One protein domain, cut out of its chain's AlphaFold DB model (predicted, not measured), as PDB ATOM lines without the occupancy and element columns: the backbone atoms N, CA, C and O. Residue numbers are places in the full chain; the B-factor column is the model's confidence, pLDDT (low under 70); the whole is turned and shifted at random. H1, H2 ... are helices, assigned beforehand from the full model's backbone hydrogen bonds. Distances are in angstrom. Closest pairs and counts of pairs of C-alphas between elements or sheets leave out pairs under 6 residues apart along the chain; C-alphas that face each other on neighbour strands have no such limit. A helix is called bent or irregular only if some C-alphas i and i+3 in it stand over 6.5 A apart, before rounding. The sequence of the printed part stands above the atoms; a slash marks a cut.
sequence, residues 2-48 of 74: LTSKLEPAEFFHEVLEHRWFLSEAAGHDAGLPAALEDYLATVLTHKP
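This is residues 2 to 48 of the 74 residues of a protein of Acidothermales bacterium (UniProt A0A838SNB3). Look first for one long helix, H1, with a shorter helix, H2, set crosswise on its middle; H2 crosses near its own first turns, and its later part runs off to one side of H1. A loop at the far end of H1 folds the chain back to H2, and at the opposite end residues 3 to 10, of which 8 to 10 belong to H1, stick out free. The printed part has 47 residues with two named helices, H1 then H2, and no named strand: the class is all helix. It is only just compact, close to loose, with a radius of gyration of the C-alphas of 11.0 A, and its elongated outline spans 33 by 21 by 13 A.

Find C-alpha 8 at (299.971, 207.465, 231.874); from there H1, residues 8 to 26, runs 26.9 A to C-alpha 26 at (313.361, 228.962, 240.797). H2, residues 32 to 44, measures 16.8 A from first to last C-alpha and ends at (314.190, 207.650, 236.117). H2 is neither bent nor irregular, but only just: C-alphas 41 and 44 are 6.3 A apart.

Go to Arg 19 and Ala 35, whose C-alphas, 4.9 A apart, are the closest of H1 and H2. The two helices touch, H1 with residues 15 to 22 alone. Their lines are about perpendicular, at 75 degrees. Every O i to N i+4 pair is within hydrogen-bond range in H1, and 8 of 9 are in H2.

The two farthest C-alphas, those of Ser 4 and Gly 27, are 33.8 A apart. The printed part has no cut, and the link from H1 to H2 is tight. In the last column before the element symbol, look for pLDDT under 70 at residues 2 to 6 and 44 to 48; the mean of the printed part is 81.2.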
ATOM      1  N   LEU A   2     311.811 201.670 227.439       44.09
ATOM      2  CA  LEU A   2     311.707 202.023 228.863       44.09
ATOM      3  C   LEU A   2     310.382 202.769 229.117       44.09
ATOM      4  O   LEU A   2     310.329 203.764 229.825       44.09
ATOM      5  N   THR A   3     309.320 202.352 228.422       44.97
ATOM      6  CA  THR A   3     308.055 203.105 228.324       44.97
ATOM      7  C   THR A   3     306.869 202.211 228.665       44.97
ATOM      8  O   THR A   3     305.868 202.191 227.957       44.97
ATOM      9  N   SER A   4     306.993 201.382 229.699       46.25
ATOM     10  CA  SER A   4     305.945 200.400 230.001       46.25
ATOM     11  C   SER A   4     305.873 200.014 231.478       46.25
ATOM     12  O   SER A   4     305.725 198.831 231.775       46.25
ATOM     13  N   LYS A   5     306.043 200.971 232.405       52.62
ATOM     14  CA  LYS A   5     305.943 200.700 233.858       52.62
ATOM     15  C   LYS A   5     305.261 201.791 234.710       52.62
ATOM     16  O   LYS A   5     305.136 201.590 235.908       52.62
ATOM     17  N   LEU A   6     304.796 202.893 234.116       61.19
ATOM     18  CA  LEU A   6     303.986 203.920 234.787       61.19
ATOM     19  C   LEU A   6     302.666 204.061 234.032       61.19
ATOM     20  O   LEU A   6     302.676 204.209 232.805       61.19
ATOM     21  N   GLU A   7     301.545 204.009 234.750       70.69
ATOM     22  CA  GLU A   7     300.255 204.363 234.162       70.69
ATOM     23  C   GLU A   7     300.335 205.814 233.661       70.69
ATOM     24  O   GLU A   7     300.858 206.674 234.379       70.69
ATOM     25  N   PRO A   8     299.824 206.132 232.453       74.44
ATOM     26  CA  PRO A   8     299.971 207.465 231.874       74.44
ATOM     27  C   PRO A   8     299.522 208.572 232.830       74.44
ATOM     28  O   PRO A   8     300.174 209.607 232.930       74.44
ATOM     29  N   ALA A   9     298.440 208.334 233.576       78.81
ATOM     30  CA  ALA A   9     297.920 209.280 234.550       78.81
ATOM     31  C   ALA A   9     298.907 209.555 235.694       78.81
ATOM     32  O   ALA A   9     299.121 210.717 236.021       78.81
ATOM     33  N   GLU A  10     299.515 208.530 236.288       81.12
ATOM     34  CA  GLU A  10     300.453 208.682 237.409       81.12
ATOM     35  C   GLU A  10     301.699 209.462 236.983       81.12
ATOM     36  O   GLU A  10     302.066 210.437 237.633       81.12
ATOM     37  N   PHE A  11     302.241 209.149 235.804       82.44
ATOM     38  CA  PHE A  11     303.351 209.899 235.219       82.44
ATOM     39  C   PHE A  11     303.038 211.393 235.063       82.44
ATOM     40  O   PHE A  11     303.852 212.247 235.412       82.44
ATOM     41  N   PHE A  12     301.843 211.735 234.566       83.38
ATOM     42  CA  PHE A  12     301.443 213.138 234.462       83.38
ATOM     43  C   PHE A  12     301.352 213.817 235.834       83.38
ATOM     44  O   PHE A  12     301.751 214.973 235.943       83.38
ATOM     45  N   HIS A  13     300.861 213.135 236.872       88.62
ATOM     46  CA  HIS A  13     300.807 213.710 238.221       88.62
ATOM     47  C   HIS A  13     302.211 213.976 238.773       88.62
ATOM     48  O   HIS A  13     302.470 215.089 239.227       88.62
ATOM     49  N   GLU A  14     303.123 213.010 238.659       89.25
ATOM     50  CA  GLU A  14     304.508 213.148 239.122       89.25
ATOM     51  C   GLU A  14     305.235 214.299 238.405       89.25
ATOM     52  O   GLU A  14     305.886 215.123 239.045       89.25
ATOM     53  N   VAL A  15     305.066 214.438 237.084       90.69
ATOM     54  CA  VAL A  15     305.663 215.549 236.320       90.69
ATOM     55  C   VAL A  15     305.084 216.907 236.740       90.69
ATOM     56  O   VAL A  15     305.806 217.907 236.786       90.69
ATOM     57  N   LEU A  16     303.785 216.981 237.051       93.50
ATOM     58  CA  LEU A  16     303.151 218.220 237.517       93.50
ATOM     59  C   LEU A  16     303.608 218.612 238.929       93.50
ATOM     60  O   LEU A  16     303.827 219.799 239.178       93.50
ATOM     61  N   GLU A  17     303.773 217.640 239.824       92.62
ATOM     62  CA  GLU A  17     304.339 217.848 241.160       92.62
ATOM     63  C   GLU A  17     305.801 218.305 241.072       92.62
ATOM     64  O   GLU A  17     306.187 219.293 241.700       92.62
ATOM     65  N   HIS A  18     306.589 217.673 240.200       92.31
ATOM     66  CA  HIS A  18     307.978 218.056 239.957       92.31
ATOM     67  C   HIS A  18     308.096 219.475 239.397       92.31
ATOM     68  O   HIS A  18     308.944 220.255 239.830       92.31
ATOM     69  N   ARG A  19     307.187 219.864 238.491       95.44
ATOM     70  CA  ARG A  19     307.103 221.248 238.007       95.44
ATOM     71  C   ARG A  19     306.863 222.220 239.154       95.44
ATOM     72  O   ARG A  19     307.500 223.265 239.184       95.44
ATOM     73  N   TRP A  20     305.945 221.908 240.071       95.00
ATOM     74  CA  TRP A  20     305.692 222.772 241.225       95.00
ATOM     75  C   TRP A  20     306.960 222.948 242.069       95.00
ATOM     76  O   TRP A  20     307.328 224.082 242.360       95.00
ATOM     77  N   PHE A  21     307.676 221.860 242.360       94.44
ATOM     78  CA  PHE A  21     308.934 221.914 243.108       94.44
ATOM     79  C   PHE A  21     310.005 222.769 242.410       94.44
ATOM     80  O   PHE A  21     310.634 223.617 243.044       94.44
ATOM     81  N   LEU A  22     310.189 222.593 241.098       94.06
ATOM     82  CA  LEU A  22     311.150 223.376 240.318       94.06
ATOM     83  C   LEU A  22     310.775 224.854 240.251       94.06
ATOM     84  O   LEU A  22     311.643 225.714 240.390       94.06
ATOM     85  N   SER A  23     309.491 225.156 240.065       94.56
ATOM     86  CA  SER A  23     309.010 226.533 240.041       94.56
ATOM     87  C   SER A  23     309.179 227.219 241.399       94.56
ATOM     88  O   SER A  23     309.541 228.394 241.455       94.56
ATOM     89  N   GLU A  24     308.976 226.482 242.493       96.38
ATOM     90  CA  GLU A  24     309.191 226.982 243.851       96.38
ATOM     91  C   GLU A  24     310.678 227.274 244.106       96.38
ATOM     92  O   GLU A  24     311.027 228.336 244.620       96.38
ATOM     93  N   ALA A  25     311.568 226.375 243.676       94.00
ATOM     94  CA  ALA A  25     313.013 226.559 243.794       94.00
ATOM     95  C   ALA A  25     313.543 227.715 242.922       94.00
ATOM     96  O   ALA A  25     314.456 228.433 243.331       94.00
ATOM     97  N   ALA A  26     312.976 227.903 241.727       94.00
ATOM     98  CA  ALA A  26     313.361 228.962 240.797       94.00
ATOM     99  C   ALA A  26     312.733 230.328 241.134       94.00
ATOM    100  O   ALA A  26     313.217 231.363 240.671       94.00
ATOM    101  N   GLY A  27     311.652 230.357 241.922       96.81
ATOM    102  CA  GLY A  27     310.878 231.567 242.211       96.81
ATOM    103  C   GLY A  27     310.056 232.085 241.022       96.81
ATOM    104  O   GLY A  27     309.580 233.221 241.044       96.81
ATOM    105  N   HIS A  28     309.899 231.281 239.971       93.44
ATOM    106  CA  HIS A  28     309.071 231.564 238.798       93.44
ATOM    107  C   HIS A  28     308.625 230.254 238.145       93.44
ATOM    108  O   HIS A  28     309.186 229.203 238.427       93.44
ATOM    109  N   ASP A  29     307.641 230.300 237.242       94.88
ATOM    110  CA  ASP A  29     307.224 229.091 236.527       94.88
ATOM    111  C   ASP A  29     308.381 228.526 235.684       94.88
ATOM    112  O   ASP A  29     308.911 229.214 234.806       94.88
ATOM    113  N   ALA A  30     308.773 227.284 235.972       92.75
ATOM    114  CA  ALA A  30     309.777 226.529 235.229       92.75
ATOM    115  C   ALA A  30     309.222 225.975 233.904       92.75
ATOM    116  O   ALA A  30     309.976 225.724 232.965       92.75
ATOM    117  N   GLY A  31     307.899 225.817 233.798       94.50
ATOM    118  CA  GLY A  31     307.239 225.275 232.617       94.50
ATOM    119  C   GLY A  31     307.321 223.748 232.501       94.50
ATOM    120  O   GLY A  31     308.163 223.070 233.086       94.50
ATOM    121  N   LEU A  32     306.394 223.185 231.723       91.38
ATOM    122  CA  LEU A  32     306.249 221.735 231.570       91.38
ATOM    123  C   LEU A  32     307.433 221.046 230.857       91.38
ATOM    124  O   LEU A  32     307.814 219.969 231.309       91.38
ATOM    125  N   PRO A  33     308.041 221.614 229.791       92.81
ATOM    126  CA  PRO A  33     309.169 220.968 229.115       92.81
ATOM    127  C   PRO A  33     310.387 220.797 230.026       92.81
ATOM    128  O   PRO A  33     310.939 219.705 230.102       92.81
ATOM    129  N   ALA A  34     310.747 221.843 230.776       90.94
ATOM    130  CA  ALA A  34     311.875 221.798 231.702       90.94
ATOM    131  C   ALA A  34     311.635 220.792 232.837       90.94
ATOM    132  O   ALA A  34     312.522 220.013 233.169       90.94
ATOM    133  N   ALA A  35     310.415 220.757 233.383       93.50
ATOM    134  CA  ALA A  35     310.056 219.793 234.418       93.50
ATOM    135  C   ALA A  35     310.101 218.344 233.925       93.50
ATOM    136  O   ALA A  35     310.556 217.472 234.653       93.50
ATOM    137  N   LEU A  36     309.666 218.082 232.692       90.25
ATOM    138  CA  LEU A  36     309.739 216.754 232.092       90.25
ATOM    139  C   LEU A  36     311.194 216.308 231.889       90.25
ATOM    140  O   LEU A  36     311.540 215.188 232.254       90.25
ATOM    141  N   GLU A  37     312.043 217.167 231.325       89.38
ATOM    142  CA  GLU A  37     313.464 216.860 231.113       89.38
ATOM    143  C   GLU A  37     314.182 216.561 232.433       89.38
ATOM    144  O   GLU A  37     314.881 215.551 232.543       89.38
ATOM    145  N   ASP A  38     313.953 217.391 233.451       88.81
ATOM    146  CA  ASP A  38     314.560 217.215 234.767       88.81
ATOM    147  C   ASP A  38     314.012 215.974 235.490       88.81
ATOM    148  O   ASP A  38     314.783 215.200 236.055       88.81
ATOM    149  N   TYR A  39     312.706 215.705 235.401       86.12
ATOM    150  CA  TYR A  39     312.083 214.508 235.974       86.12
ATOM    151  C   TYR A  39     312.662 213.218 235.373       86.12
ATOM    152  O   TYR A  39     313.028 212.287 236.094       86.12
ATOM    153  N   LEU A  40     312.818 213.166 234.045       83.94
ATOM    154  CA  LEU A  40     313.449 212.031 233.367       83.94
ATOM    155  C   LEU A  40     314.917 211.871 233.797       83.94
ATOM    156  O   LEU A  40     315.367 210.749 234.024       83.94
ATOM    157  N   ALA A  41     315.654 212.976 233.935       83.12
ATOM    158  CA  ALA A  41     317.067 212.954 234.299       83.12
ATOM    159  C   ALA A  41     317.316 212.563 235.765       83.12
ATOM    160  O   ALA A  41     318.308 211.893 236.051       83.12
ATOM    161  N   THR A  42     316.435 212.951 236.686       76.56
ATOM    162  CA  THR A  42     316.650 212.808 238.136       76.56
ATOM    163  C   THR A  42     315.924 211.609 238.739       76.56
ATOM    164  O   THR A  42     316.484 210.924 239.594       76.56
ATOM    165  N   VAL A  43     314.706 211.307 238.285       70.06
ATOM    166  CA  VAL A  43     313.856 210.277 238.902       70.06
ATOM    167  C   VAL A  43     313.989 208.930 238.197       70.06
ATOM    168  O   VAL A  43     314.082 207.896 238.861       70.06
ATOM    169  N   LEU A  44     314.059 208.910 236.861       65.31
ATOM    170  CA  LEU A  44     314.190 207.650 236.117       65.31
ATOM    171  C   LEU A  44     315.627 207.122 236.054       65.31
ATOM    172  O   LEU A  44     315.817 205.915 235.954       65.31
ATOM    173  N   THR A  45     316.640 207.979 236.187       61.84
ATOM    174  CA  THR A  45     318.050 207.541 236.212       61.84
ATOM    175  C   THR A  45     318.402 206.737 237.476       61.84
ATOM    176  O   THR A  45     319.391 206.004 237.484       61.84
ATOM    177  N   HIS A  46     317.599 206.832 238.544       53.56
ATOM    178  CA  HIS A  46     317.876 206.203 239.844       53.56
ATOM    179  C   HIS A  46     316.918 205.071 240.248       53.56
ATOM    180  O   HIS A  46     317.137 204.456 241.291       53.56
ATOM    181  N   LYS A  47     315.887 204.753 239.452       49.47
ATOM    182  CA  LYS A  47     314.979 203.629 239.737       49.47
ATOM    183  C   LYS A  47     315.527 202.340 239.098       49.47
ATOM    184  O   LYS A  47     315.537 202.252 237.870       49.47
ATOM    185  N   PRO A  48     316.002 201.345 239.879       49.84
ATOM    186  CA  PRO A  48     316.287 200.027 239.332       49.84
ATOM    187  C   PRO A  48     314.985 199.411 238.809       49.84
ATOM    188  O   PRO A  48     313.900 199.640 239.336       49.84
TER     189      PRO A  48